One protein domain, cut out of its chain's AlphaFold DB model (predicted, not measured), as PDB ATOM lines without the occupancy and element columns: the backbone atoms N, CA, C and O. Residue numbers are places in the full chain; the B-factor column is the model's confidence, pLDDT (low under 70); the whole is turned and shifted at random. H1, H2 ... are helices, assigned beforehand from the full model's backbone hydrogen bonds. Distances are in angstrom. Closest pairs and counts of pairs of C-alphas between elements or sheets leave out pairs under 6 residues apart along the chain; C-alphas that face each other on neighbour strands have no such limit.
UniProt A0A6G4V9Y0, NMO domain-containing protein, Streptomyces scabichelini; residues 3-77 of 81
ATOM      1  N   ASP A   3     186.444 173.580 141.133       89.31
ATOM      2  CA  ASP A   3     186.156 172.587 140.080       89.31
ATOM      3  C   ASP A   3     186.833 172.903 138.739       89.31
ATOM      4  O   ASP A   3     187.229 172.005 138.008       89.31
ATOM      5  N   LEU A   4     186.993 174.192 138.421       89.62
ATOM      6  CA  LEU A   4     187.670 174.632 137.197       89.62
ATOM      7  C   LEU A   4     189.169 174.306 137.236       89.62
ATOM      8  O   LEU A   4     189.757 173.988 136.209       89.62
ATOM      9  N   LEU A   5     189.772 174.439 138.415       87.12
ATOM     10  CA  LEU A   5     191.206 174.315 138.640       87.12
ATOM     11  C   LEU A   5     191.575 173.031 139.386       87.12
ATOM     12  O   LEU A   5     192.699 172.950 139.853       87.12
ATOM     13  N   GLY A   6     190.676 172.054 139.535       88.94
ATOM     14  CA  GLY A   6     190.974 170.768 140.180       88.94
ATOM     15  C   GLY A   6     191.621 170.863 141.572       88.94
ATOM     16  O   GLY A   6     192.418 169.999 141.917       88.94
ATOM     17  N   ILE A   7     191.315 171.913 142.346       91.62
ATOM     18  CA  ILE A   7     191.895 172.171 143.677       91.62
ATOM     19  C   ILE A   7     190.847 172.051 144.784       91.62
ATOM     20  O   ILE A   7     189.691 172.453 144.628       91.62
ATOM     21  N   GLU A   8     191.266 171.556 145.944       94.31
ATOM     22  CA  GLU A   8     190.426 171.392 147.130       94.31
ATOM     23  C   GLU A   8     190.283 172.689 147.925       94.31
ATOM     24  O   GLU A   8     189.210 172.967 148.460       94.31
ATOM     25  N   VAL A   9     191.328 173.509 147.972       94.25
ATOM     26  CA  VAL A   9     191.370 174.779 148.693       94.25
ATOM     27  C   VAL A   9     191.448 175.907 147.662       94.25
ATOM     28  O   VAL A   9     192.289 175.852 146.769       94.25
ATOM     29  N   PRO A  10     190.600 176.953 147.739       94.88
ATOM     30  CA  PRO A  10     190.589 178.054 146.772       94.88
ATOM     31  C   PRO A  10     191.756 179.040 146.992       94.88
ATOM     32  O   PRO A  10     191.546 180.248 147.073       94.88
ATOM     33  N   VAL A  11     192.979 178.522 147.115       94.44
ATOM     34  CA  VAL A  11     194.216 179.272 147.349       94.44
ATOM     35  C   VAL A  11     195.168 179.027 146.186       94.44
ATOM     36  O   VAL A  11     195.400 177.889 145.785       94.44
ATOM     37  N   ILE A  12     195.729 180.118 145.671       94.25
ATOM     38  CA  ILE A  12     196.774 180.108 144.650       94.25
ATOM     39  C   ILE A  12     198.022 180.713 145.283       94.25
ATOM     40  O   ILE A  12     197.977 181.838 145.787       94.25
ATOM     41  N   CYS A  13     199.131 179.978 145.265       92.44
ATOM     42  CA  CYS A  13     200.423 180.516 145.664       92.44
ATOM     43  C   CYS A  13     200.980 181.349 144.508       92.44
ATOM     44  O   CYS A  13     201.157 180.837 143.400       92.44
ATOM     45  N   ALA A  14     201.208 182.641 144.751       92.81
ATOM     46  CA  ALA A  14     201.830 183.512 143.767       92.81
ATOM     47  C   ALA A  14     203.293 183.082 143.556       92.81
ATOM     48  O   ALA A  14     204.000 182.877 144.544       92.81
ATOM     49  N   PRO A  15     203.758 182.963 142.302       90.69
ATOM     50  CA  PRO A  15     205.151 182.640 142.034       90.69
ATOM     51  C   PRO A  15     206.052 183.798 142.466       90.69
ATOM     52  O   PRO A  15     205.679 184.965 142.315       90.69
ATOM     53  N   PHE A  16     207.250 183.493 142.960       86.06
ATOM     54  CA  PHE A  16     208.198 184.523 143.400       86.06
ATOM     55  C   PHE A  16     209.640 184.248 142.980       86.06
ATOM     56  O   PHE A  16     210.558 184.708 143.642       86.06
ATOM     57  N   GLY A  17     209.869 183.564 141.855       79.38
ATOM     58  CA  GLY A  17     211.201 183.438 141.250       79.38
ATOM     59  C   GLY A  17     212.009 184.758 141.174       79.38
ATOM     60  O   GLY A  17     211.433 185.849 141.154       79.38
ATOM     61  N   PRO A  18     213.352 184.681 141.103       82.31
ATOM     62  CA  PRO A  18     214.116 183.567 140.530       82.31
ATOM     63  C   PRO A  18     214.566 182.475 141.513       82.31
ATOM     64  O   PRO A  18     215.226 181.532 141.083       82.31
ATOM     65  N   TRP A  19     214.238 182.574 142.801       84.69
ATOM     66  CA  TRP A  19     214.696 181.617 143.818       84.69
ATOM     67  C   TRP A  19     214.086 180.210 143.669       84.69
ATOM     68  O   TRP A  19     213.226 179.968 142.818       84.69
ATOM     69  N   GLU A  20     214.569 179.275 144.495       83.56
ATOM     70  CA  GLU A  20     213.995 177.930 144.622       83.56
ATOM     71  C   GLU A  20     212.545 178.048 145.115       83.56
ATOM     72  O   GLU A  20     212.280 178.667 146.145       83.56
ATOM     73  N   GLU A  21     211.611 177.502 144.341       87.88
ATOM     74  CA  GLU A  21     210.173 177.574 144.623       87.88
ATOM     75  C   GLU A  21     209.434 176.269 144.271       87.88
ATOM     76  O   GLU A  21     208.233 176.165 144.516       87.88
ATOM     77  N   VAL A  22     210.129 175.251 143.738       88.94
ATOM     78  CA  VAL A  22     209.519 173.974 143.332       88.94
ATOM     79  C   VAL A  22     209.011 173.227 144.556       88.94
ATOM     80  O   VAL A  22     207.877 172.748 144.542       88.94
ATOM     81  N   GLY A  23     209.805 173.176 145.630       87.38
ATOM     82  CA  GLY A  23     209.390 172.517 146.870       87.38
ATOM     83  C   GLY A  23     208.143 173.160 147.480       87.38
ATOM     84  O   GLY A  23     207.224 172.468 147.910       87.38
ATOM     85  N   LEU A  24     208.070 174.492 147.455       88.94
ATOM     86  CA  LEU A  24     206.905 175.218 147.952       88.94
ATOM     87  C   LEU A  24     205.676 175.017 147.059       88.94
ATOM     88  O   LEU A  24     204.586 174.771 147.573       88.94
ATOM     89  N   ALA A  25     205.835 175.103 145.736       91.31
ATOM     90  CA  ALA A  25     204.743 174.863 144.801       91.31
ATOM     91  C   ALA A  25     204.181 173.439 144.954       91.31
ATOM     92  O   ALA A  25     202.962 173.270 144.981       91.31
ATOM     93  N   ALA A  26     205.049 172.435 145.127       89.00
ATOM     94  CA  ALA A  26     204.647 171.058 145.405       89.00
ATOM     95  C   ALA A  26     203.857 170.949 146.717       89.00
ATOM     96  O   ALA A  26     202.749 170.421 146.707       89.00
ATOM     97  N   ALA A  27     204.360 171.529 147.811       89.69
ATOM     98  CA  ALA A  27     203.680 171.498 149.107       89.69
ATOM     99  C   ALA A  27     202.286 172.155 149.067       89.69
ATOM    100  O   ALA A  27     201.349 171.684 149.709       89.69
ATOM    101  N   VAL A  28     202.118 173.231 148.288       91.56
ATOM    102  CA  VAL A  28     200.807 173.869 148.083       91.56
ATOM    103  C   VAL A  28     199.859 172.951 147.312       91.56
ATOM    104  O   VAL A  28     198.694 172.838 147.694       91.56
ATOM    105  N   CYS A  29     200.344 172.284 146.261       90.44
ATOM    106  CA  CYS A  29     199.566 171.294 145.516       90.44
ATOM    107  C   CYS A  29     199.147 170.111 146.405       90.44
ATOM    108  O   CYS A  29     197.984 169.716 146.377       90.44
ATOM    109  N   GLU A  30     200.058 169.581 147.224       89.44
ATOM    110  CA  GLU A  30     199.787 168.492 148.176       89.44
ATOM    111  C   GLU A  30     198.764 168.893 149.248       89.44
ATOM    112  O   GLU A  30     197.943 168.077 149.661       89.44
ATOM    113  N   ALA A  31     198.760 170.163 149.659       91.69
ATOM    114  CA  ALA A  31     197.752 170.725 150.558       91.69
ATOM    115  C   ALA A  31     196.400 171.016 149.867       91.69
ATOM    116  O   ALA A  31     195.499 171.587 150.488       91.69
ATOM    117  N   GLY A  32     196.257 170.668 148.585       91.38
ATOM    118  CA  GLY A  32     195.034 170.846 147.809       91.38
ATOM    119  C   GLY A  32     194.837 172.251 147.237       91.38
ATOM    120  O   GLY A  32     193.734 172.562 146.796       91.38
ATOM    121  N   GLY A  33     195.854 173.117 147.255       92.75
ATOM    122  CA  GLY A  33     195.850 174.426 146.590       92.75
ATOM    123  C   GLY A  33     196.504 174.392 145.204       92.75
ATOM    124  O   GLY A  33     196.880 173.337 144.702       92.75
ATOM    125  N   LEU A  34     196.666 175.562 144.575       92.50
ATOM    126  CA  LEU A  34     197.386 175.698 143.303       92.50
ATOM    127  C   LEU A  34     198.789 176.281 143.528       92.50
ATOM    128  O   LEU A  34     198.931 177.464 143.849       92.50
ATOM    129  N   GLY A  35     199.823 175.458 143.343       90.56
ATOM    130  CA  GLY A  35     201.216 175.901 143.283       90.56
ATOM    131  C   GLY A  35     201.562 176.525 141.925       90.56
ATOM    132  O   GLY A  35     201.106 176.046 140.888       90.56
ATOM    133  N   SER A  36     202.387 177.576 141.928       90.25
ATOM    134  CA  SER A  36     202.831 178.280 140.715       90.25
ATOM    135  C   SER A  36     204.351 178.429 140.701       90.25
ATOM    136  O   SER A  36     204.962 178.567 141.756       90.25
ATOM    137  N   LEU A  37     204.947 178.460 139.508       90.19
ATOM    138  CA  LEU A  37     206.377 178.711 139.303       90.19
ATOM    139  C   LEU A  37     206.572 180.006 138.509       90.19
ATOM    140  O   LEU A  37     205.813 180.294 137.580       90.19
ATOM    141  N   GLY A  38     207.588 180.791 138.861       90.25
ATOM    142  CA  GLY A  38     207.961 181.991 138.120       90.25
ATOM    143  C   GLY A  38     208.535 181.652 136.745       90.25
ATOM    144  O   GLY A  38     209.185 180.629 136.549       90.25
ATOM    145  N   THR A  39     208.326 182.522 135.762       91.00
ATOM    146  CA  THR A  39     208.848 182.283 134.403       91.00
ATOM    147  C   THR A  39     209.567 183.478 133.795       91.00
ATOM    148  O   THR A  39     210.368 183.308 132.885       91.00
ATOM    149  N   ALA A  40     209.332 184.683 134.322       89.38
ATOM    150  CA  ALA A  40     209.715 185.939 133.679       89.38
ATOM    151  C   ALA A  40     211.223 186.105 133.419       89.38
ATOM    152  O   ALA A  40     211.605 186.809 132.490       89.38
ATOM    153  N   VAL A  41     212.070 185.486 134.242       89.50
ATOM    154  CA  VAL A  41     213.533 185.662 134.215       89.50
ATOM    155  C   VAL A  41     214.289 184.349 134.004       89.50
ATOM    156  O   VAL A  41     215.467 184.270 134.331       89.50
ATOM    157  N   ARG A  42     213.617 183.313 133.489       87.44
ATOM    158  CA  ARG A  42     214.210 181.988 133.256       87.44
ATOM    159  C   ARG A  42     214.308 181.680 131.769       87.44
ATOM    160  O   ARG A  42     213.423 182.020 130.984       87.44
ATOM    161  N   SER A  43     215.391 181.016 131.391       90.81
ATOM    162  CA  SER A  43     215.544 180.384 130.089       90.81
ATOM    163  C   SER A  43     214.579 179.209 129.937       90.81
ATOM    164  O   SER A  43     214.049 178.658 130.903       90.81
ATOM    165  N   VAL A  44     214.362 178.794 128.692       90.19
ATOM    166  CA  VAL A  44     213.504 177.648 128.375       90.19
ATOM    167  C   VAL A  44     214.003 176.356 129.029       90.19
ATOM    168  O   VAL A  44     213.188 175.554 129.482       90.19
ATOM    169  N   ASP A  45     215.316 176.147 129.083       91.38
ATOM    170  CA  ASP A  45     215.881 174.929 129.664       91.38
ATOM    171  C   ASP A  45     215.710 174.908 131.187       91.38
ATOM    172  O   ASP A  45     215.256 173.903 131.728       91.38
ATOM    173  N   GLU A  46     215.895 176.048 131.862       89.44
ATOM    174  CA  GLU A  46     215.587 176.181 133.294       89.44
ATOM    175  C   GLU A  46     214.098 175.923 133.589       89.44
ATOM    176  O   GLU A  46     213.760 175.282 134.582       89.44
ATOM    177  N   LEU A  47     213.184 176.369 132.716       88.50
ATOM    178  CA  LEU A  47     211.753 176.077 132.867       88.50
ATOM    179  C   LEU A  47     211.453 174.578 132.761       88.50
ATOM    180  O   LEU A  47     210.680 174.046 133.561       88.50
ATOM    181  N   ARG A  48     212.081 173.882 131.806       87.75
ATOM    182  CA  ARG A  48     211.942 172.425 131.656       87.75
ATOM    183  C   ARG A  48     212.438 171.689 132.893       87.75
ATOM    184  O   ARG A  48     211.773 170.757 133.345       87.75
ATOM    185  N   GLU A  49     213.565 172.113 133.452       87.69
ATOM    186  CA  GLU A  49     214.104 171.547 134.689       87.69
ATOM    187  C   GLU A  49     213.131 171.732 135.860       87.69
ATOM    188  O   GLU A  49     212.818 170.759 136.552       87.69
ATOM    189  N   GLN A  50     212.574 172.936 136.038       88.19
ATOM    190  CA  GLN A  50     211.605 173.190 137.108       88.19
ATOM    191  C   GLN A  50     210.317 172.369 136.958       88.19
ATOM    192  O   GLN A  50     209.843 171.789 137.936       88.19
ATOM    193  N   TRP A  51     209.751 172.271 135.750       87.50
ATOM    194  CA  TRP A  51     208.548 171.459 135.520       87.50
ATOM    195  C   TRP A  51     208.807 169.964 135.682       87.50
ATOM    196  O   TRP A  51     207.943 169.253 136.195       87.50
ATOM    197  N   SER A  52     209.988 169.488 135.281       85.31
ATOM    198  CA  SER A  52     210.404 168.103 135.504       85.31
ATOM    199  C   SER A  52     210.478 167.788 136.999       85.31
ATOM    200  O   SER A  52     209.885 166.809 137.448       85.31
ATOM    201  N   ALA A  53     211.107 168.665 137.788       83.31
ATOM    202  CA  ALA A  53     211.191 168.516 139.239       83.31
ATOM    203  C   ALA A  53     209.808 168.567 139.918       83.31
ATOM    204  O   ALA A  53     209.536 167.780 140.823       83.31
ATOM    205  N   LEU A  54     208.903 169.435 139.444       82.75
ATOM    206  CA  LEU A  54     207.540 169.542 139.972       82.75
ATOM    207  C   LEU A  54     206.645 168.350 139.580       82.75
ATOM    208  O   LEU A  54     205.716 168.019 140.307       82.75
ATOM    209  N   ARG A  55     206.893 167.677 138.449       70.62
ATOM    210  CA  ARG A  55     206.086 166.530 137.983       70.62
ATOM    211  C   ARG A  55     206.221 165.277 138.848       70.62
ATOM    212  O   ARG A  55     205.369 164.400 138.750       70.62
ATOM    213  N   VAL A  56     207.268 165.171 139.665       54.91
ATOM    214  CA  VAL A  56     207.528 163.970 140.474       54.91
ATOM    215  C   VAL A  56     206.507 163.812 141.623       54.91
ATOM    216  O   VAL A  56     206.191 162.669 141.948       54.91
ATOM    217  N   PRO A  57     205.917 164.900 142.172       57.69
ATOM    218  CA  PRO A  57     204.767 164.808 143.090       57.69
ATOM    219  C   PRO A  57     203.415 165.349 142.562       57.69
ATOM    220  O   PRO A  57     202.403 165.174 143.235       57.69
ATOM    221  N   ALA A  58     203.342 166.050 141.422       55.84
ATOM    222  CA  ALA A  58     202.195 166.934 141.160       55.84
ATOM    223  C   ALA A  58     200.939 166.315 140.505       55.84
ATOM    224  O   ALA A  58     201.001 165.438 139.642       55.84
ATOM    225  N   GLY A  59     199.778 166.872 140.882       60.47
ATOM    226  CA  GLY A  59     198.451 166.527 140.363       60.47
ATOM    227  C   GLY A  59     198.212 166.868 138.880       60.47
ATOM    228  O   GLY A  59     199.024 167.503 138.207       60.47
ATOM    229  N   GLU A  60     197.050 166.449 138.365       63.53
ATOM    230  CA  GLU A  60     196.681 166.438 136.935       63.53
ATOM    231  C   GLU A  60     196.899 167.772 136.197       63.53
ATOM    232  O   GLU A  60     197.363 167.786 135.056       63.53
ATOM    233  N   ILE A  61     196.620 168.907 136.841       64.06
ATOM    234  CA  ILE A  61     196.715 170.226 136.196       64.06
ATOM    235  C   ILE A  61     198.149 170.669 135.976       64.06
ATOM    236  O   ILE A  61     198.448 171.195 134.909       64.06
ATOM    237  N   VAL A  62     199.056 170.401 136.916       68.44
ATOM    238  CA  VAL A  62     200.487 170.652 136.695       68.44
ATOM    239  C   VAL A  62     200.974 169.831 135.508       68.44
ATOM    240  O   VAL A  62     201.720 170.329 134.667       68.44
ATOM    241  N   ARG A  63     200.493 168.589 135.398       69.94
ATOM    242  CA  ARG A  63     200.812 167.714 134.276       69.94
ATOM    243  C   ARG A  63     200.355 168.320 132.946       69.94
ATOM    244  O   ARG A  63     201.159 168.392 132.021       69.94
ATOM    245  N   ARG A  64     199.121 168.833 132.889       70.69
ATOM    246  CA  ARG A  64     198.556 169.504 131.709       70.69
ATOM    247  C   ARG A  64     199.246 170.833 131.385       70.69
ATOM    248  O   ARG A  64     199.508 171.104 130.221       70.69
ATOM    249  N   MET A  65     199.581 171.645 132.388       71.94
ATOM    250  CA  MET A  65     200.326 172.896 132.190       71.94
ATOM    251  C   MET A  65     201.722 172.626 131.627       71.94
ATOM    252  O   MET A  65     202.144 173.315 130.703       71.94
ATOM    253  N   ALA A  66     202.417 171.606 132.140       74.31
ATOM    254  CA  ALA A  66     203.706 171.181 131.602       74.31
ATOM    255  C   ALA A  66     203.576 170.698 130.147       74.31
ATOM    256  O   ALA A  66     204.367 171.109 129.306       74.31
ATOM    257  N   GLU A  67     202.553 169.898 129.825       79.88
ATOM    258  CA  GLU A  67     202.266 169.455 128.447       79.88
ATOM    259  C   GLU A  67     201.968 170.636 127.506       79.88
ATOM    260  O   GLU A  67     202.494 170.706 126.394       79.88
ATOM    261  N   GLU A  68     201.141 171.593 127.937       78.75
ATOM    262  CA  GLU A  68     200.807 172.781 127.149       78.75
ATOM    263  C   GLU A  68     202.035 173.668 126.929       78.75
ATOM    264  O   GLU A  68     202.273 174.126 125.808       78.75
ATOM    265  N   ALA A  69     202.847 173.868 127.967       78.56
ATOM    266  CA  ALA A  69     204.071 174.642 127.874       78.56
ATOM    267  C   ALA A  69     205.110 173.962 126.971       78.56
ATOM    268  O   ALA A  69     205.665 174.618 126.093       78.56
ATOM    269  N   GLU A  70     205.314 172.647 127.098       80.94
ATOM    270  CA  GLU A  70     206.141 171.855 126.178       80.94
ATOM    271  C   GLU A  70     205.662 172.011 124.733       80.94
ATOM    272  O   GLU A  70     206.460 172.310 123.844       80.94
ATOM    273  N   ALA A  71     204.354 171.907 124.493       82.31
ATOM    274  CA  ALA A  71     203.788 172.064 123.163       82.31
ATOM    275  C   ALA A  71     203.978 173.488 122.608       82.31
ATOM    276  O   ALA A  71     204.189 173.664 121.408       82.31
ATOM    277  N   VAL A  72     203.899 174.526 123.446       81.94
ATOM    278  CA  VAL A  72     204.226 175.906 123.053       81.94
ATOM    279  C   VAL A  72     205.711 176.028 122.718       81.94
ATOM    280  O   VAL A  72     206.045 176.550 121.660       81.94
ATOM    281  N   LEU A  73     206.601 175.485 123.548       81.50
ATOM    282  CA  LEU A  73     208.040 175.496 123.289       81.50
ATOM    283  C   LEU A  73     208.395 174.782 121.984       81.50
ATOM    284  O   LEU A  73     209.198 175.299 121.216       81.50
ATOM    285  N   THR A  74     207.772 173.642 121.686       83.50
ATOM    286  CA  THR A  74     207.949 172.945 120.403       83.50
ATOM    287  C   THR A  74     207.502 173.802 119.221       83.50
ATOM    288  O   THR A  74     208.145 173.778 118.178       83.50
ATOM    289  N   ARG A  75     206.425 174.583 119.372       84.00
ATOM    290  CA  ARG A  75     205.945 175.505 118.325       84.00
ATOM    291  C   ARG A  75     206.847 176.727 118.152       84.00
ATOM    292  O   ARG A  75     206.882 177.289 117.062       84.00
ATOM    293  N   LEU A  76     207.522 177.155 119.217       81.62
ATOM    294  CA  LEU A  76     208.397 178.329 119.232       81.62
ATOM    295  C   LEU A  76     209.859 178.002 118.913       81.62
ATOM    296  O   LEU A  76     210.609 178.908 118.553       81.62
ATOM    297  N   ALA A  77     210.272 176.736 119.028       74.94
ATOM    298  CA  ALA A  77     211.579 176.294 118.570       74.94
ATOM    299  C   ALA A  77     211.683 176.602 117.065       74.94
ATOM    300  O   ALA A  77     210.861 176.097 116.292       74.94
TER     301      ALA A  77
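What this domain is: This is residues 3 to 77 of the 81 residues of the protein "NMO domain-containing protein" of Streptomyces scabichelini (UniProt A0A6G4V9Y0). H2 and H3 make a helical hairpin, and the short helix H1 packs on the late part of H2, away from H3. Two long stretches without a named element, residues 3 to 21 and 31 to 43, run partly side by side along H1. The 75 printed residues hold three named helices, H1, H2 and H3 in chain order, and no named strand; the class is all helix. The whole is compact, with a radius of gyration of the C-alphas of 12.1 A and spans of 36 by 25 by 20 A.

Where its parts are: Start at C-alpha 3, at (186.156, 172.587, 140.080), and pass residues 3 to 21 to reach H1, residues 22 to 30, 12.2 A long. Find C-alpha 44 at (213.504, 177.648, 128.375); from there H2, residues 44 to 55, runs 16.5 A. H3, residues 60 to 76, is the longest helix at 24.3 A and ends with C-alpha 76 at (208.397, 178.329, 119.232).

How they stand to each other: Look at Val 22 and Leu 54, whose C-alphas, 5.9 A apart, are the closest of H1 and H2. These helices touch, H2 with residues 50 to 54 alone, and run the same way at a steep tilt of 37 degrees, only just past shallow. H2 and H3 touch as a hairpin, running opposite ways at a shallow tilt of 18 degrees; their closest C-alphas, of Trp 51 and Ala 66, are 6.2 A apart. H1 and H3 are apart. In H1, H2 and H3 you will find every O i to N i+4 pair within hydrogen-bond range.

The domain as a whole: The two C-alphas farthest apart, of Val 9 and Ala 77, are 36.3 A apart. The printed part has no cut. The link from H1 to H2 is long, with 13 residues, and that from H2 to H3 is tight, with 4. In the B-factor column the mean pLDDT of the printed part is 84.2; look for low confidence, under 70, at residues 56 to 63.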